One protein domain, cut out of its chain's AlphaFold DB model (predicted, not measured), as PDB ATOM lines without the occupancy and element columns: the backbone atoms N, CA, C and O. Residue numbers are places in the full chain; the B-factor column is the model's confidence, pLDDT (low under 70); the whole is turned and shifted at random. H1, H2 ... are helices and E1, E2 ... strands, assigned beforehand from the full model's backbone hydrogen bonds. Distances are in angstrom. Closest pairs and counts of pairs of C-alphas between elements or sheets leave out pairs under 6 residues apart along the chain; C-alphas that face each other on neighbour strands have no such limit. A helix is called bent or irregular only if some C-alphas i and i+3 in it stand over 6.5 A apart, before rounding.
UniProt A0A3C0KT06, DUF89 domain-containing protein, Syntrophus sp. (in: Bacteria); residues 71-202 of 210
ATOM      1  N   GLN A  71      13.284  14.953 -54.472       90.44
ATOM      2  CA  GLN A  71      12.887  13.799 -53.666       90.44
ATOM      3  C   GLN A  71      13.546  12.500 -54.149       90.44
ATOM      4  O   GLN A  71      14.205  11.834 -53.355       90.44
ATOM      5  N   ALA A  72      13.426  12.180 -55.441       89.44
ATOM      6  CA  ALA A  72      13.981  10.952 -56.009       89.44
ATOM      7  C   ALA A  72      15.511  10.878 -55.861       89.44
ATOM      8  O   ALA A  72      16.047   9.836 -55.491       89.44
ATOM      9  N   ALA A  73      16.207  12.002 -56.071       89.06
ATOM     10  CA  ALA A  73      17.655  12.083 -55.884       89.06
ATOM     11  C   ALA A  73      18.056  11.788 -54.429       89.06
ATOM     12  O   ALA A  73      18.940  10.971 -54.187       89.06
ATOM     13  N   LYS A  74      17.350  12.372 -53.451       90.31
ATOM     14  CA  LYS A  74      17.599  12.105 -52.025       90.31
ATOM     15  C   LYS A  74      17.288  10.665 -51.638       90.31
ATOM     16  O   LYS A  74      17.989  10.093 -50.811       90.31
ATOM     17  N   GLU A  75      16.231  10.071 -52.186       91.00
ATOM     18  CA  GLU A  75      15.932   8.656 -51.951       91.00
ATOM     19  C   GLU A  75      17.059   7.762 -52.468       91.00
ATOM     20  O   GLU A  75      17.505   6.873 -51.743       91.00
ATOM     21  N   GLN A  76      17.556   8.034 -53.676       89.75
ATOM     22  CA  GLN A  76      18.679   7.300 -54.250       89.75
ATOM     23  C   GLN A  76      19.944   7.452 -53.398       89.75
ATOM     24  O   GLN A  76      20.552   6.446 -53.038       89.75
ATOM     25  N   GLN A  77      20.301   8.681 -53.012       90.94
ATOM     26  CA  GLN A  77      21.462   8.963 -52.160       90.94
ATOM     27  C   GLN A  77      21.383   8.230 -50.816       90.94
ATOM     28  O   GLN A  77      22.351   7.599 -50.403       90.94
ATOM     29  N   ASN A  78      20.226   8.248 -50.147       91.88
ATOM     30  CA  ASN A  78      20.068   7.556 -48.865       91.88
ATOM     31  C   ASN A  78      20.107   6.028 -49.006       91.88
ATOM     32  O   ASN A  78      20.693   5.360 -48.161       91.88
ATOM     33  N   ARG A  79      19.523   5.451 -50.068       90.62
ATOM     34  CA  ARG A  79      19.615   3.997 -50.315       90.62
ATOM     35  C   ARG A  79      21.049   3.567 -50.593       90.62
ATOM     36  O   ARG A  79      21.498   2.570 -50.035       90.62
ATOM     37  N   MET A  80      21.755   4.328 -51.425       90.56
ATOM     38  CA  MET A  80      23.170   4.110 -51.717       90.56
ATOM     39  C   MET A  80      23.998   4.157 -50.426       90.56
ATOM     40  O   MET A  80      24.731   3.217 -50.133       90.56
ATOM     41  N   ALA A  81      23.803   5.189 -49.605       91.31
ATOM     42  CA  ALA A  81      24.492   5.338 -48.329       91.31
ATOM     43  C   ALA A  81      24.239   4.160 -47.371       91.31
ATOM     44  O   ALA A  81      25.180   3.616 -46.802       91.31
ATOM     45  N   LEU A  82      22.988   3.698 -47.247       90.44
ATOM     46  CA  LEU A  82      22.641   2.524 -46.434       90.44
ATOM     47  C   LEU A  82      23.268   1.223 -46.958       90.44
ATOM     48  O   LEU A  82      23.549   0.315 -46.178       90.44
ATOM     49  N   ASN A  83      23.472   1.090 -48.270       90.69
ATOM     50  CA  ASN A  83      24.200  -0.049 -48.831       90.69
ATOM     51  C   ASN A  83      25.686   0.030 -48.480       90.69
ATOM     52  O   ASN A  83      26.242  -0.938 -47.975       90.69
ATOM     53  N   PHE A  84      26.307   1.192 -48.669       92.00
ATOM     54  CA  PHE A  84      27.713   1.404 -48.325       92.00
ATOM     55  C   PHE A  84      27.982   1.203 -46.833       92.00
ATOM     56  O   PHE A  84      28.974   0.575 -46.473       92.00
ATOM     57  N   LEU A  85      27.078   1.654 -45.959       90.25
ATOM     58  CA  LEU A  85      27.175   1.405 -44.521       90.25
ATOM     59  C   LEU A  85      27.184  -0.099 -44.204       90.25
ATOM     60  O   LEU A  85      27.962  -0.546 -43.365       90.25
ATOM     61  N   ARG A  86      26.354  -0.892 -44.897       90.44
ATOM     62  CA  ARG A  86      26.327  -2.355 -44.738       90.44
ATOM     63  C   ARG A  86      27.643  -3.005 -45.161       90.44
ATOM     64  O   ARG A  86      28.130  -3.863 -44.430       90.44
ATOM     65  N   GLU A  87      28.220  -2.578 -46.280       91.00
ATOM     66  CA  GLU A  87      29.516  -3.075 -46.769       91.00
ATOM     67  C   GLU A  87      30.671  -2.700 -45.823       91.00
ATOM     68  O   GLU A  87      31.550  -3.511 -45.542       91.00
ATOM     69  N   LEU A  88      30.645  -1.486 -45.267       90.50
ATOM     70  CA  LEU A  88      31.691  -0.979 -44.373       90.50
ATOM     71  C   LEU A  88      31.552  -1.454 -42.923       90.50
ATOM     72  O   LEU A  88      32.472  -1.254 -42.131       90.50
ATOM     73  N   LYS A  89      30.441  -2.106 -42.557       89.56
ATOM     74  CA  LYS A  89      30.120  -2.474 -41.170       89.56
ATOM     75  C   LYS A  89      31.262  -3.199 -40.453       89.56
ATOM     76  O   LYS A  89      31.590  -2.849 -39.324       89.56
ATOM     77  N   GLY A  90      31.901  -4.165 -41.116       89.25
ATOM     78  CA  GLY A  90      33.022  -4.906 -40.533       89.25
ATOM     79  C   GLY A  90      34.252  -4.033 -40.253       89.25
ATOM     80  O   GLY A  90      34.893  -4.201 -39.219       89.25
ATOM     81  N   GLU A  91      34.566  -3.074 -41.133       88.94
ATOM     82  CA  GLU A  91      35.667  -2.120 -40.919       88.94
ATOM     83  C   GLU A  91      35.352  -1.149 -39.771       88.94
ATOM     84  O   GLU A  91      36.242  -0.803 -38.992       88.94
ATOM     85  N   ILE A  92      34.086  -0.743 -39.644       89.62
ATOM     86  CA  ILE A  92      33.605   0.150 -38.583       89.62
ATOM     87  C   ILE A  92      33.703  -0.533 -37.218       89.62
ATOM     88  O   ILE A  92      34.280   0.029 -36.289       89.62
ATOM     89  N   GLU A  93      33.182  -1.755 -37.096       89.00
ATOM     90  CA  GLU A  93      33.191  -2.519 -35.843       89.00
ATOM     91  C   GLU A  93      34.611  -2.918 -35.410       89.00
ATOM     92  O   GLU A  93      34.895  -3.004 -34.216       89.00
ATOM     93  N   ALA A  94      35.520  -3.130 -36.366       90.88
ATOM     94  CA  ALA A  94      36.919  -3.453 -36.098       90.88
ATOM     95  C   ALA A  94      37.807  -2.220 -35.833       90.88
ATOM     96  O   ALA A  94      39.008  -2.373 -35.586       90.88
ATOM     97  N   ALA A  95      37.265  -1.000 -35.906       90.88
ATOM     98  CA  ALA A  95      38.049   0.218 -35.762       90.88
ATOM     99  C   ALA A  95      38.647   0.355 -34.350       90.88
ATOM    100  O   ALA A  95      37.936   0.364 -33.347       90.88
ATOM    101  N   LEU A  96      39.971   0.548 -34.276       90.38
ATOM    102  CA  LEU A  96      40.685   0.761 -33.007       90.38
ATOM    103  C   LEU A  96      40.261   2.054 -32.293       90.38
ATOM    104  O   LEU A  96      40.320   2.135 -31.070       90.38
ATOM    105  N   ASP A  97      39.855   3.062 -33.064       90.69
ATOM    106  CA  ASP A  97      39.391   4.356 -32.567       90.69
ATOM    107  C   ASP A  97      38.026   4.691 -33.190       90.69
ATOM    108  O   ASP A  97      37.969   5.279 -34.277       90.69
ATOM    109  N   PRO A  98      36.919   4.309 -32.523       89.56
ATOM    110  CA  PRO A  98      35.569   4.504 -33.048       89.56
ATOM    111  C   PRO A  98      35.219   5.970 -33.312       89.56
ATOM    112  O   PRO A  98      34.548   6.271 -34.295       89.56
ATOM    113  N   LEU A  99      35.706   6.901 -32.479       90.19
ATOM    114  CA  LEU A  99      35.445   8.327 -32.679       90.19
ATOM    115  C   LEU A  99      36.151   8.838 -33.936       90.19
ATOM    116  O   LEU A  99      35.536   9.529 -34.744       90.19
ATOM    117  N   ALA A 100      37.423   8.481 -34.127       91.38
ATOM    118  CA  ALA A 100      38.145   8.875 -35.333       91.38
ATOM    119  C   ALA A 100      37.527   8.257 -36.595       91.38
ATOM    120  O   ALA A 100      37.424   8.946 -37.610       91.38
ATOM    121  N   MET A 101      37.095   6.991 -36.534       91.44
ATOM    122  CA  MET A 101      36.393   6.326 -37.637       91.44
ATOM    123  C   MET A 101      35.087   7.047 -37.986       91.44
ATOM    124  O   MET A 101      34.864   7.383 -39.145       91.44
ATOM    125  N   ALA A 102      34.266   7.362 -36.984       90.38
ATOM    126  CA  ALA A 102      33.003   8.058 -37.189       90.38
ATOM    127  C   ALA A 102      33.209   9.471 -37.777       90.38
ATOM    128  O   ALA A 102      32.508   9.861 -38.706       90.38
ATOM    129  N   VAL A 103      34.229  10.213 -37.321       92.44
ATOM    130  CA  VAL A 103      34.605  11.513 -37.911       92.44
ATOM    131  C   VAL A 103      35.001  11.364 -39.382       92.44
ATOM    132  O   VAL A 103      34.561  12.149 -40.220       92.44
ATOM    133  N   ARG A 104      35.815  10.356 -39.715       92.56
ATOM    134  CA  ARG A 104      36.246  10.093 -41.098       92.56
ATOM    135  C   ARG A 104      35.071   9.747 -41.999       92.56
ATOM    136  O   ARG A 104      35.014  10.256 -43.111       92.56
ATOM    137  N   LEU A 105      34.146   8.918 -41.522       92.00
ATOM    138  CA  LEU A 105      32.946   8.539 -42.265       92.00
ATOM    139  C   LEU A 105      32.038   9.735 -42.523       92.00
ATOM    140  O   LEU A 105      31.685   9.956 -43.677       92.00
ATOM    141  N   ALA A 106      31.739  10.539 -41.497       90.94
ATOM    142  CA  ALA A 106      30.922  11.742 -41.651       90.94
ATOM    143  C   ALA A 106      31.522  12.703 -42.695       90.94
ATOM    144  O   ALA A 106      30.823  13.180 -43.583       90.94
ATOM    145  N   ILE A 107      32.845  12.915 -42.670       91.12
ATOM    146  CA  ILE A 107      33.539  13.751 -43.664       91.12
ATOM    147  C   ILE A 107      33.499  13.114 -45.064       91.12
ATOM    148  O   ILE A 107      33.204  13.787 -46.053       91.12
ATOM    149  N   ALA A 108      33.824  11.823 -45.167       92.00
ATOM    150  CA  ALA A 108      33.937  11.123 -46.443       92.00
ATOM    151  C   ALA A 108      32.577  10.934 -47.133       92.00
ATOM    152  O   ALA A 108      32.508  10.919 -48.362       92.00
ATOM    153  N   ALA A 109      31.485  10.850 -46.371       90.19
ATOM    154  CA  ALA A 109      30.135  10.683 -46.895       90.19
ATOM    155  C   ALA A 109      29.658  11.864 -47.758       90.19
ATOM    156  O   ALA A 109      28.780  11.682 -48.602       90.19
ATOM    157  N   ASN A 110      30.300  13.034 -47.663       87.25
ATOM    158  CA  ASN A 110      30.067  14.150 -48.582       87.25
ATOM    159  C   ASN A 110      30.350  13.784 -50.061       87.25
ATOM    160  O   ASN A 110      29.810  14.400 -50.980       87.25
ATOM    161  N   ILE A 111      31.142  12.734 -50.324       86.62
ATOM    162  CA  ILE A 111      31.360  12.196 -51.678       86.62
ATOM    163  C   ILE A 111      30.037  11.739 -52.319       86.62
ATOM    164  O   ILE A 111      29.882  11.849 -53.533       86.62
ATOM    165  N   ILE A 112      29.053  11.291 -51.534       84.00
ATOM    166  CA  ILE A 112      27.763  10.780 -52.031       84.00
ATOM    167  C   ILE A 112      26.990  11.855 -52.809       84.00
ATOM    168  O   ILE A 112      26.376  11.557 -53.838       84.00
ATOM    169  N   ASP A 113      27.064  13.120 -52.381       77.06
ATOM    170  CA  ASP A 113      26.450  14.232 -53.113       77.06
ATOM    171  C   ASP A 113      27.115  14.453 -54.485       77.06
ATOM    172  O   ASP A 113      26.437  14.750 -55.473       77.06
ATOM    173  N   LEU A 114      28.432  14.235 -54.581       69.12
ATOM    174  CA  LEU A 114      29.172  14.327 -55.841       69.12
ATOM    175  C   LEU A 114      28.777  13.207 -56.811       69.12
ATOM    176  O   LEU A 114      28.472  13.493 -57.969       69.12
ATOM    177  N   GLY A 115      28.726  11.957 -56.341       63.59
ATOM    178  CA  GLY A 115      28.374  10.798 -57.171       63.59
ATOM    179  C   GLY A 115      26.999  10.906 -57.820       63.59
ATOM    180  O   GLY A 115      26.840  10.625 -59.009       63.59
ATOM    181  N   ALA A 116      26.019  11.409 -57.065       65.50
ATOM    182  CA  ALA A 116      24.670  11.651 -57.566       65.50
ATOM    183  C   ALA A 116      24.620  12.704 -58.691       65.50
ATOM    184  O   ALA A 116      23.712  12.674 -59.521       65.50
ATOM    185  N   LYS A 117      25.589  13.628 -58.739       65.69
ATOM    186  CA  LYS A 117      25.688  14.678 -59.767       65.69
ATOM    187  C   LYS A 117      26.486  14.242 -60.994       65.69
ATOM    188  O   LYS A 117      26.246  14.767 -62.079       65.69
ATOM    189  N   THR A 118      27.440  13.323 -60.840       63.69
ATOM    190  CA  THR A 118      28.343  12.885 -61.918       63.69
ATOM    191  C   THR A 118      27.908  11.591 -62.603       63.69
ATOM    192  O   THR A 118      28.438  11.286 -63.669       63.69
ATOM    193  N   GLY A 119      26.951  10.848 -62.035       67.88
ATOM    194  CA  GLY A 119      26.460   9.589 -62.608       67.88
ATOM    195  C   GLY A 119      27.486   8.454 -62.542       67.88
ATOM    196  O   GLY A 119      27.507   7.600 -63.425       67.88
ATOM    197  N   LEU A 120      28.361   8.477 -61.532       73.38
ATOM    198  CA  LEU A 120      29.323   7.401 -61.282       73.38
ATOM    199  C   LEU A 120      28.600   6.102 -60.909       73.38
ATOM    200  O   LEU A 120      27.520   6.140 -60.316       73.38
ATOM    201  N   ALA A 121      29.208   4.961 -61.239       82.50
ATOM    202  CA  ALA A 121      28.698   3.663 -60.815       82.50
ATOM    203  C   ALA A 121      28.846   3.491 -59.293       82.50
ATOM    204  O   ALA A 121      29.795   3.994 -58.688       82.50
ATOM    205  N   ASP A 122      27.932   2.736 -58.679       83.12
ATOM    206  CA  ASP A 122      27.929   2.491 -57.230       83.12
ATOM    207  C   ASP A 122      29.254   1.872 -56.736       83.12
ATOM    208  O   ASP A 122      29.715   2.191 -55.641       83.12
ATOM    209  N   GLU A 123      29.909   1.042 -57.555       84.81
ATOM    210  CA  GLU A 123      31.209   0.424 -57.244       84.81
ATOM    211  C   GLU A 123      32.347   1.453 -57.157       84.81
ATOM    212  O   GLU A 123      33.150   1.423 -56.219       84.81
ATOM    213  N   ASP A 124      32.391   2.405 -58.093       87.31
ATOM    214  CA  ASP A 124      33.385   3.483 -58.095       87.31
ATOM    215  C   ASP A 124      33.202   4.388 -56.874       87.31
ATOM    216  O   ASP A 124      34.170   4.829 -56.249       87.31
ATOM    217  N   MET A 125      31.945   4.628 -56.504       88.50
ATOM    218  CA  MET A 125      31.566   5.425 -55.344       88.50
ATOM    219  C   MET A 125      31.954   4.757 -54.026       88.50
ATOM    220  O   MET A 125      32.541   5.413 -53.162       88.50
ATOM    221  N   LEU A 126      31.689   3.455 -53.883       89.69
ATOM    222  CA  LEU A 126      32.120   2.689 -52.716       89.69
ATOM    223  C   LEU A 126      33.648   2.670 -52.608       89.69
ATOM    224  O   LEU A 126      34.193   2.902 -51.534       89.69
ATOM    225  N   SER A 127      34.351   2.462 -53.724       90.44
ATOM    226  CA  SER A 127      35.816   2.510 -53.774       90.44
ATOM    227  C   SER A 127      36.363   3.873 -53.331       90.44
ATOM    228  O   SER A 127      37.274   3.947 -52.499       90.44
ATOM    229  N   ALA A 128      35.766   4.965 -53.822       90.56
ATOM    230  CA  ALA A 128      36.129   6.324 -53.431       90.56
ATOM    231  C   ALA A 128      35.892   6.575 -51.933       90.56
ATOM    232  O   ALA A 128      36.769   7.125 -51.265       90.56
ATOM    233  N   LEU A 129      34.754   6.126 -51.394       91.06
ATOM    234  CA  LEU A 129      34.425   6.243 -49.974       91.06
ATOM    235  C   LEU A 129      35.413   5.457 -49.101       91.06
ATOM    236  O   LEU A 129      36.017   6.023 -48.191       91.06
ATOM    237  N   THR A 130      35.649   4.181 -49.416       91.44
ATOM    238  CA  THR A 130      36.590   3.312 -48.690       91.44
ATOM    239  C   THR A 130      38.005   3.884 -48.686       91.44
ATOM    240  O   THR A 130      38.726   3.773 -47.692       91.44
ATOM    241  N   LYS A 131      38.420   4.519 -49.786       91.50
ATOM    242  CA  LYS A 131      39.700   5.225 -49.852       91.50
ATOM    243  C   LYS A 131      39.695   6.470 -48.964       91.50
ATOM    244  O   LYS A 131      40.602   6.616 -48.150       91.50
ATOM    245  N   ALA A 132      38.682   7.325 -49.085       90.69
ATOM    246  CA  ALA A 132      38.586   8.586 -48.350       90.69
ATOM    247  C   ALA A 132      38.564   8.388 -46.825       90.69
ATOM    248  O   ALA A 132      39.229   9.123 -46.100       90.69
ATOM    249  N   VAL A 133      37.897   7.345 -46.321       90.81
ATOM    250  CA  VAL A 133      37.877   7.023 -44.880       90.81
ATOM    251  C   VAL A 133      39.285   6.723 -44.333       90.81
ATOM    252  O   VAL A 133      39.587   6.998 -43.167       90.81
ATOM    253  N   LYS A 134      40.188   6.213 -45.179       90.44
ATOM    254  CA  LYS A 134      41.577   5.875 -44.820       90.44
ATOM    255  C   LYS A 134      42.528   7.075 -44.921       90.44
ATOM    256  O   LYS A 134      43.643   7.004 -44.405       90.44
ATOM    257  N   GLU A 135      42.111   8.181 -45.535       90.38
ATOM    258  CA  GLU A 135      42.939   9.383 -45.687       90.38
ATOM    259  C   GLU A 135      43.079  10.154 -44.367       90.38
ATOM    260  O   GLU A 135      42.141  10.205 -43.575       90.38
ATOM    261  N   PRO A 136      44.244  10.748 -44.058       88.00
ATOM    262  CA  PRO A 136      44.444  11.453 -42.796       88.00
ATOM    263  C   PRO A 136      43.497  12.653 -42.659       88.00
ATOM    264  O   PRO A 136      43.345  13.453 -43.579       88.00
ATOM    265  N   VAL A 137      42.909  12.813 -41.472       88.44
ATOM    266  CA  VAL A 137      42.122  14.007 -41.141       88.44
ATOM    267  C   VAL A 137      43.085  15.141 -40.801       88.44
ATOM    268  O   VAL A 137      43.892  15.016 -39.881       88.44
ATOM    269  N   VAL A 138      42.996  16.250 -41.531       91.44
ATOM    270  CA  VAL A 138      43.732  17.480 -41.217       91.44
ATOM    271  C   VAL A 138      42.901  18.311 -40.242       91.44
ATOM    272  O   VAL A 138      41.827  18.790 -40.595       91.44
ATOM    273  N   GLY A 139      43.396  18.491 -39.018       91.12
ATOM    274  CA  GLY A 139      42.723  19.269 -37.978       91.12
ATOM    275  C   GLY A 139      43.093  18.817 -36.567       91.12
ATOM    276  O   GLY A 139      43.900  17.906 -36.384       91.12
ATOM    277  N   ASP A 140      42.490  19.457 -35.566       93.12
ATOM    278  CA  ASP A 140      42.715  19.152 -34.150       93.12
ATOM    279  C   ASP A 140      41.793  18.021 -33.665       93.12
ATOM    280  O   ASP A 140      40.814  18.234 -32.948       93.12
ATOM    281  N   LEU A 141      42.087  16.794 -34.109       91.56
ATOM    282  CA  LEU A 141      41.292  15.621 -33.735       91.56
ATOM    283  C   LEU A 141      41.362  15.335 -32.228       91.56
ATOM    284  O   LEU A 141      40.397  14.839 -31.648       91.56
ATOM    285  N   GLU A 142      42.484  15.657 -31.587       93.69
ATOM    286  CA  GLU A 142      42.660  15.429 -30.155       93.69
ATOM    287  C   GLU A 142      41.921  16.477 -29.318       93.69
ATOM    288  O   GLU A 142      41.203  16.119 -28.385       93.69
ATOM    289  N   GLY A 143      41.982  17.758 -29.690       95.88
ATOM    290  CA  GLY A 143      41.144  18.788 -29.077       95.88
ATOM    291  C   GLY A 143      39.655  18.518 -29.288       95.88
ATOM    292  O   GLY A 143      38.869  18.669 -28.352       95.88
ATOM    293  N   PHE A 144      39.259  18.018 -30.465       93.88
ATOM    294  CA  PHE A 144      37.892  17.546 -30.698       93.88
ATOM    295  C   PHE A 144      37.517  16.401 -29.750       93.88
ATOM    296  O   PHE A 144      36.469  16.464 -29.107       93.88
ATOM    297  N   ARG A 145      38.383  15.391 -29.590       92.94
ATOM    298  CA  ARG A 145      38.167  14.278 -28.650       92.94
ATOM    299  C   ARG A 145      37.973  14.775 -27.221       92.94
ATOM    300  O   ARG A 145      37.043  14.335 -26.546       92.94
ATOM    301  N   GLN A 146      38.811  15.703 -26.767       95.56
ATOM    302  CA  GLN A 146      38.711  16.286 -25.430       95.56
ATOM    303  C   GLN A 146      37.419  17.089 -25.256       95.56
ATOM    304  O   GLN A 146      36.729  16.922 -24.249       95.56
ATOM    305  N   ALA A 147      37.050  17.908 -26.243       95.56
ATOM    306  CA  ALA A 147      35.815  18.685 -26.219       95.56
ATOM    307  C   ALA A 147      34.573  17.782 -26.176       95.56
ATOM    308  O   ALA A 147      33.676  18.009 -25.366       95.56
ATOM    309  N   VAL A 148      34.544  16.724 -26.992       93.44
ATOM    310  CA  VAL A 148      33.463  15.727 -27.008       93.44
ATOM    311  C   VAL A 148      33.381  14.980 -25.673       93.44
ATOM    312  O   VAL A 148      32.286  14.797 -25.151       93.44
ATOM    313  N   ALA A 149      34.518  14.598 -25.081       91.56
ATOM    314  CA  ALA A 149      34.556  13.891 -23.799       91.56
ATOM    315  C   ALA A 149      34.105  14.754 -22.605       91.56
ATOM    316  O   ALA A 149      33.542  14.230 -21.647       91.56
ATOM    317  N   GLN A 150      34.350  16.067 -22.645       95.12
ATOM    318  CA  GLN A 150      33.941  17.008 -21.593       95.12
ATOM    319  C   GLN A 150      32.507  17.524 -21.774       95.12
ATOM    320  O   GLN A 150      31.913  18.061 -20.834       95.12
ATOM    321  N   ALA A 151      31.943  17.402 -22.976       94.81
ATOM    322  CA  ALA A 151      30.612  17.899 -23.273       94.81
ATOM    323  C   ALA A 151      29.534  17.048 -22.588       94.81
ATOM    324  O   ALA A 151      29.375  15.860 -22.850       94.81
ATOM    325  N   ASN A 152      28.704  17.695 -21.767       91.69
ATOM    326  CA  ASN A 152      27.528  17.043 -21.184       91.69
ATOM    327  C   ASN A 152      26.456  16.719 -22.238       91.69
ATOM    328  O   ASN A 152      25.690  15.771 -22.071       91.69
ATOM    329  N   ARG A 153      26.346  17.564 -23.271       91.06
ATOM    330  CA  ARG A 153      25.380  17.470 -24.373       91.06
ATOM    331  C   ARG A 153      25.986  18.095 -25.622       91.06
ATOM    332  O   ARG A 153      26.566  19.176 -25.538       91.06
ATOM    333  N   ILE A 154      25.800  17.444 -26.759       93.19
ATOM    334  CA  ILE A 154      26.305  17.872 -28.064       93.19
ATOM    335  C   ILE A 154      25.108  18.086 -28.990       93.19
ATOM    336  O   ILE A 154      24.200  17.261 -29.015       93.19
ATOM    337  N   LEU A 155      25.094  19.183 -29.746       93.38
ATOM    338  CA  LEU A 155      24.141  19.396 -30.836       93.38
ATOM    339  C   LEU A 155      24.846  19.107 -32.163       93.38
ATOM    340  O   LEU A 155      25.833  19.768 -32.482       93.38
ATOM    341  N   TYR A 156      24.328  18.151 -32.925       91.88
ATOM    342  CA  TYR A 156      24.810  17.781 -34.249       91.88
ATOM    343  C   TYR A 156      23.832  18.284 -35.316       91.88
ATOM    344  O   TYR A 156      22.638  17.976 -35.274       91.88
ATOM    345  N   LEU A 157      24.336  19.087 -36.253       92.44
ATOM    346  CA  LEU A 157      23.560  19.659 -37.353       92.44
ATOM    347  C   LEU A 157      23.863  18.865 -38.623       92.44
ATOM    348  O   LEU A 157      24.954  19.002 -39.166       92.44
ATOM    349  N   ALA A 158      22.913  18.050 -39.079       89.81
ATOM    350  CA  ALA A 158      23.080  17.308 -40.327       89.81
ATOM    351  C   ALA A 158      22.902  18.234 -41.541       89.81
ATOM    352  O   ALA A 158      22.142  19.208 -41.473       89.81
ATOM    353  N   ASP A 159      23.543  17.894 -42.659       87.25
ATOM    354  CA  ASP A 159      23.480  18.687 -43.891       87.25
ATOM    355  C   ASP A 159      22.679  17.977 -44.997       87.25
ATOM    356  O   ASP A 159      21.532  18.352 -45.288       87.25
ATOM    357  N   ASN A 160      23.240  16.907 -45.576       87.69
ATOM    358  CA  ASN A 160      22.737  16.320 -46.820       87.69
ATOM    359  C   ASN A 160      22.089  14.936 -46.674       87.69
ATOM    360  O   ASN A 160      22.321  14.166 -45.741       87.69
ATOM    361  N   ALA A 161      21.254  14.603 -47.664       88.75
ATOM    362  CA  ALA A 161      20.796  13.235 -47.871       88.75
ATOM    363  C   ALA A 161      21.980  12.343 -48.271       88.75
ATOM    364  O   ALA A 161      22.876  12.772 -48.993       88.75
ATOM    365  N   GLY A 162      21.976  11.096 -47.815       89.50
ATOM    366  CA  GLY A 162      23.110  10.186 -47.936       89.50
ATOM    367  C   GLY A 162      24.127  10.387 -46.811       89.50
ATOM    368  O   GLY A 162      24.410   9.433 -46.099       89.50
ATOM    369  N   GLU A 163      24.601  11.618 -46.595       90.19
ATOM    370  CA  GLU A 163      25.568  11.951 -45.531       90.19
ATOM    371  C   GLU A 163      25.051  11.586 -44.138       90.19
ATOM    372  O   GLU A 163      25.751  10.917 -43.387       90.19
ATOM    373  N   ILE A 164      23.782  11.902 -43.857       87.69
ATOM    374  CA  ILE A 164      23.131  11.636 -42.563       87.69
ATOM    375  C   ILE A 164      23.192  10.165 -42.108       87.69
ATOM    376  O   ILE A 164      23.065   9.874 -40.923       87.69
ATOM    377  N   VAL A 165      23.380   9.222 -43.036       88.69
ATOM    378  CA  VAL A 165      23.525   7.790 -42.720       88.69
ATOM    379  C   VAL A 165      24.864   7.490 -42.032       88.69
ATOM    380  O   VAL A 165      24.966   6.515 -41.297       88.69
ATOM    381  N   PHE A 166      25.876   8.327 -42.255       88.88
ATOM    382  CA  PHE A 166      27.232   8.195 -41.715       88.88
ATOM    383  C   PHE A 166      27.531   9.177 -40.574       88.88
ATOM    384  O   PHE A 166      28.670   9.246 -40.106       88.88
ATOM    385  N   ASP A 167      26.527   9.931 -40.121       82.94
ATOM    386  CA  ASP A 167      26.652  10.828 -38.975       82.94
ATOM    387  C   ASP A 167      27.012  10.052 -37.691       82.94
ATOM    388  O   ASP A 167      26.822   8.840 -37.585       82.94
ATOM    389  N   LEU A 168      27.505  10.774 -36.675       69.50
ATOM    390  CA  LEU A 168      28.046  10.248 -35.406       69.50
ATOM    391  C   LEU A 168      26.989   9.597 -34.476       69.50
ATOM    392  O   LEU A 168      26.980   9.848 -33.272       69.50
ATOM    393  N   SER A 169      26.038   8.828 -34.994       64.12
ATOM    394  CA  SER A 169      24.911   8.293 -34.219       64.12
ATOM    395  C   SER A 169      25.263   7.062 -33.374       64.12
ATOM    396  O   SER A 169      24.665   6.877 -32.315       64.12
ATOM    397  N   ASP A 170      26.292   6.305 -33.768       73.19
ATOM    398  CA  ASP A 170      26.716   5.055 -33.111       73.19
ATOM    399  C   ASP A 170      27.868   5.222 -32.098       73.19
ATOM    400  O   ASP A 170      28.454   4.244 -31.629       73.19
ATOM    401  N   VAL A 171      28.214   6.456 -31.723       78.38
ATOM    402  CA  VAL A 171      29.242   6.723 -30.699       78.38
ATOM    403  C   VAL A 171      28.620   6.916 -29.308       78.38
ATOM    404  O   VAL A 171      27.510   7.440 -29.191       78.38
ATOM    405  N   PRO A 172      29.322   6.543 -28.215       82.69
ATOM    406  CA  PRO A 172      28.773   6.542 -26.857       82.69
ATOM    407  C   PRO A 172      28.748   7.946 -26.218       82.69
ATOM    408  O   PRO A 172      29.169   8.128 -25.076       82.69
ATOM    409  N   TYR A 173      28.263   8.953 -26.947       85.44
ATOM    410  CA  TYR A 173      28.169  10.342 -26.491       85.44
ATOM    411  C   TYR A 173      26.718  10.834 -26.473       85.44
ATOM    412  O   TYR A 173      25.861  10.348 -27.213       85.44
ATOM    413  N   ASN A 174      26.440  11.825 -25.622       87.94
ATOM    414  CA  ASN A 174      25.128  12.464 -25.500       87.94
ATOM    415  C   ASN A 174      24.932  13.477 -26.637       87.94
ATOM    416  O   ASN A 174      25.260  14.659 -26.491       87.94
ATOM    417  N   ILE A 175      24.447  12.996 -27.783       90.12
ATOM    418  CA  ILE A 175      24.297  13.792 -29.001       90.12
ATOM    419  C   ILE A 175      22.817  13.960 -29.325       90.12
ATOM    420  O   ILE A 175      22.058  12.992 -29.373       90.12
ATOM    421  N   PHE A 176      22.426  15.206 -29.568       90.50
ATOM    422  CA  PHE A 176      21.158  15.602 -30.157       90.50
ATOM    423  C   PHE A 176      21.366  15.863 -31.646       90.50
ATOM    424  O   PHE A 176      22.075  16.798 -32.007       90.50
ATOM    425  N   PHE A 177      20.727  15.082 -32.509       90.50
ATOM    426  CA  PHE A 177      20.708  15.316 -33.949       90.50
ATOM    427  C   PHE A 177      19.537  16.209 -34.316       90.50
ATOM    428  O   PHE A 177      18.396  15.913 -33.953       90.50
ATOM    429  N   LEU A 178      19.824  17.276 -35.059       92.69
ATOM    430  CA  LEU A 178      18.831  18.180 -35.614       92.69
ATOM    431  C   LEU A 178      18.836  18.073 -37.138       92.69
ATOM    432  O   LEU A 178      19.801  18.463 -37.793       92.69
ATOM    433  N   PHE A 179      17.737  17.582 -37.701       90.81
ATOM    434  CA  PHE A 179      17.566  17.469 -39.148       90.81
ATOM    435  C   PHE A 179      16.088  17.515 -39.546       90.81
ATOM    436  O   PHE A 179      15.194  17.634 -38.711       90.81
ATOM    437  N   LYS A 180      15.801  17.441 -40.847       89.81
ATOM    438  CA  LYS A 180      14.434  17.322 -41.366       89.81
ATOM    439  C   LYS A 180      14.314  16.057 -42.205       89.81
ATOM    440  O   LYS A 180      15.088  15.881 -43.143       89.81
ATOM    441  N   ALA A 181      13.318  15.220 -41.919       89.19
ATOM    442  CA  ALA A 181      13.016  14.039 -42.722       89.19
ATOM    443  C   ALA A 181      12.487  14.480 -44.095       89.19
ATOM    444  O   ALA A 181      11.340  14.903 -44.232       89.19
ATOM    445  N   LYS A 182      13.355  14.468 -45.109       87.38
ATOM    446  CA  LYS A 182      13.074  15.002 -46.452       87.38
ATOM    447  C   LYS A 182      12.954  13.919 -47.531       87.38
ATOM    448  O   LYS A 182      12.772  14.275 -48.693       87.38
ATOM    449  N   CYS A 183      13.063  12.639 -47.193       89.00
ATOM    450  CA  CYS A 183      12.731  11.542 -48.103       89.00
ATOM    451  C   CYS A 183      12.128  10.344 -47.338       89.00
ATOM    452  O   CYS A 183      12.469  10.155 -46.165       89.00
ATOM    453  N   PRO A 184      11.300   9.512 -47.998       86.81
ATOM    454  CA  PRO A 184      10.731   8.296 -47.420       86.81
ATOM    455  C   PRO A 184      11.775   7.388 -46.773       86.81
ATOM    456  O   PRO A 184      11.564   6.936 -45.664       86.81
ATOM    457  N   VAL A 185      12.951   7.224 -47.390       87.31
ATOM    458  CA  VAL A 185      14.015   6.346 -46.863       87.31
ATOM    459  C   VAL A 185      14.403   6.695 -45.421       87.31
ATOM    460  O   VAL A 185      14.407   5.821 -44.562       87.31
ATOM    461  N   ILE A 186      14.684   7.970 -45.135       87.56
ATOM    462  CA  ILE A 186      15.029   8.423 -43.780       87.56
ATOM    463  C   ILE A 186      13.800   8.457 -42.873       87.56
ATOM    464  O   ILE A 186      13.905   8.092 -41.709       87.56
ATOM    465  N   ALA A 187      12.644   8.882 -43.392       87.19
ATOM    466  CA  ALA A 187      11.390   8.913 -42.641       87.19
ATOM    467  C   ALA A 187      11.011   7.517 -42.107       87.19
ATOM    468  O   ALA A 187      10.731   7.363 -40.918       87.19
ATOM    469  N   ASP A 188      11.104   6.497 -42.961       86.12
ATOM    470  CA  ASP A 188      10.861   5.095 -42.631       86.12
ATOM    471  C   ASP A 188      11.931   4.556 -41.676       86.12
ATOM    472  O   ASP A 188      11.592   3.884 -40.701       86.12
ATOM    473  N   HIS A 189      13.207   4.891 -41.913       82.56
ATOM    474  CA  HIS A 189      14.327   4.463 -41.068       82.56
ATOM    475  C   HIS A 189      14.173   4.929 -39.612       82.56
ATOM    476  O   HIS A 189      14.403   4.158 -38.688       82.56
ATOM    477  N   ILE A 190      13.712   6.164 -39.392       83.25
ATOM    478  CA  ILE A 190      13.499   6.709 -38.039       83.25
ATOM    479  C   ILE A 190      12.063   6.515 -37.520       83.25
ATOM    480  O   ILE A 190      11.757   6.895 -36.389       83.25
ATOM    481  N   GLY A 191      11.162   5.964 -38.340       85.62
ATOM    482  CA  GLY A 191       9.756   5.743 -37.999       85.62
ATOM    483  C   GLY A 191       8.936   7.022 -37.774       85.62
ATOM    484  O   GLY A 191       8.036   7.021 -36.934       85.62
ATOM    485  N   LEU A 192       9.238   8.114 -38.487       88.00
ATOM    486  CA  LEU A 192       8.525   9.396 -38.392       88.00
ATOM    487  C   LEU A 192       7.952   9.825 -39.752       88.00
ATOM    488  O   LEU A 192       8.526   9.495 -40.784       88.00
ATOM    489  N   PRO A 193       6.863  10.618 -39.797       90.94
ATOM    490  CA  PRO A 193       6.309  11.102 -41.059       90.94
ATOM    491  C   PRO A 193       7.292  11.956 -41.869       90.94
ATOM    492  O   PRO A 193       8.106  12.710 -41.325       90.94
ATOM    493  N   MET A 194       7.135  11.918 -43.190       90.62
ATOM    494  CA  MET A 194       7.828  12.820 -44.105       90.62
ATOM    495  C   MET A 194       7.567  14.297 -43.775       90.62
ATOM    496  O   MET A 194       6.458  14.694 -43.431       90.62
ATOM    497  N   GLY A 195       8.603  15.127 -43.883       87.62
ATOM    498  CA  GLY A 195       8.556  16.557 -43.576       87.62
ATOM    499  C   GLY A 195       8.754  16.913 -42.099       87.62
ATOM    500  O   GLY A 195       8.848  18.103 -41.786       87.62
ATOM    501  N   THR A 196       8.865  15.924 -41.206       90.31
ATOM    502  CA  THR A 196       9.078  16.136 -39.767       90.31
ATOM    503  C   THR A 196      10.410  16.841 -39.503       90.31
ATOM    504  O   THR A 196      11.443  16.459 -40.056       90.31
ATOM    505  N   HIS A 197      10.392  17.874 -38.655       92.12
ATOM    506  CA  HIS A 197      11.610  18.410 -38.043       92.12
ATOM    507  C   HIS A 197      11.982  17.488 -36.887       92.12
ATOM    508  O   HIS A 197      11.186  17.288 -35.971       92.12
ATOM    509  N   VAL A 198      13.159  16.890 -36.971       89.25
ATOM    510  CA  VAL A 198      13.602  15.816 -36.093       89.25
ATOM    511  C   VAL A 198      14.633  16.374 -35.126       89.25
ATOM    512  O   VAL A 198      15.634  16.953 -35.546       89.25
ATOM    513  N   LEU A 199      14.371  16.188 -33.832       90.00
ATOM    514  CA  LEU A 199      15.334  16.351 -32.752       90.00
ATOM    515  C   LEU A 199      15.396  15.022 -32.003       90.00
ATOM    516  O   LEU A 199      14.462  14.683 -31.274       90.00
ATOM    517  N   VAL A 200      16.461  14.254 -32.211       86.38
ATOM    518  CA  VAL A 200      16.624  12.923 -31.604       86.38
ATOM    519  C   VAL A 200      17.909  12.848 -30.810       86.38
ATOM    520  O   VAL A 200      18.916  13.433 -31.188       86.38
ATOM    521  N   HIS A 201      17.862  12.126 -29.699       85.50
ATOM    522  CA  HIS A 201      18.999  11.908 -28.815       85.50
ATOM    523  C   HIS A 201      19.500  10.466 -28.967       85.50
ATOM    524  O   HIS A 201      18.677   9.548 -29.014       85.50
ATOM    525  N   THR A 202      20.817  10.250 -29.002       76.38
ATOM    526  CA  THR A 202      21.445   8.912 -29.112       76.38
ATOM    527  C   THR A 202      20.915   7.924 -28.068       76.38
ATOM    528  O   THR A 202      20.592   6.783 -28.386       76.38
TER     529      THR A 202
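Overview. This is residues 71 to 202 of the 210 residues of the protein "DUF89 domain-containing protein" of Syntrophus sp. (in: Bacteria) (UniProt A0A3C0KT06). A small three-stranded sheet of E1, E2 and E3 makes one side and a group of mostly crossed helices, H1 to H4, the other, with the short helix H6 in the middle. The long, kinked H1 runs through the helical side, H5 sits at one end away from H1, and H7 packs on H1 and only grazes the sheet. The printed part has 132 residues, with seven named helices and three named strands in the order H1 H2 H3 H4 H5 E1 H6 E2 H7 E3. The sheet has the order E1, E2, E3 and is mixed; the class is mostly helix. The whole is compact, with a radius of gyration of the C-alphas of 14.8 A, and spans 40 by 33 by 24 A.

Along the chain. The strands are E1, residues 154 to 157, E2, residues 175 to 180 and 16.2 A long, and E3, residues 197 to 201, ending at C-alpha 201 (18.999, 11.908, -28.815). H1, residues 71 to 93, begins at C-alpha 71 (12.887, 13.799, -53.666) and measures 31.6 A; it is irregular, with C-alphas 87 and 90 7.4 A apart, and has a kink of 50 degrees near residue 87. H2 is residues 98 to 108, 15.0 A; H3, 111 to 118; H4, 122 to 134, 18.8 A; H5, 141 to 150, 14.3 A; H6, 163 to 166; H7, 184 to 190.

Arrangement. E1 and E2 are parallel, with N 156 and O 176 2.8 A apart, within hydrogen-bond range. E2 and E3 are antiparallel, with N 177 and O 200 at 2.8 A. E1, H6 and E2 form a strand-helix-strand unit, two parallel neighbour strands with a helix between, its crossover right-handed. H6 touches H1 at Val 165 and Ala 81, C-alphas 6.2 A apart, and H2 at Phe 166 and Ala 106, 5.1 A. H1 is the hub, touching four helices. It touches H7, closest C-alphas Glu 75 and Val 185 at 5.9 A, and H3, closest Gln 77 and Ile 112 at 6.6 A. H1 and H4 only just touch, with 3 pairs of C-alphas within 8 A, the closest being Phe 84 and Leu 126 at 6.4 A. H3 and H4 form a helical hairpin, closest C-alphas Gly 115 and Met 125 at 6.5 A. H4 touches H2 at a steep tilt of 48 degrees, closest C-alphas Val 133 and Arg 104 at 5.1 A. H5 is close to H2 but not clearly touching, closest C-alphas Leu 141 and Ala 100 at 7.6 A. Every O i to N i+4 pair is within hydrogen-bond range in H2, H5 and H7; H1 has 17 of 19, H3 3 of 4, H4 8 of 9, and H6 is too short for such a pair.

Size, cuts and confidence. The C-alphas of Gly 119 and Gln 150 are the two farthest apart, at 42.3 A. The printed part has no cut and no long link. Mean pLDDT of the printed part is 87.9; residues 114 to 119 and 168 to 169 are under 70.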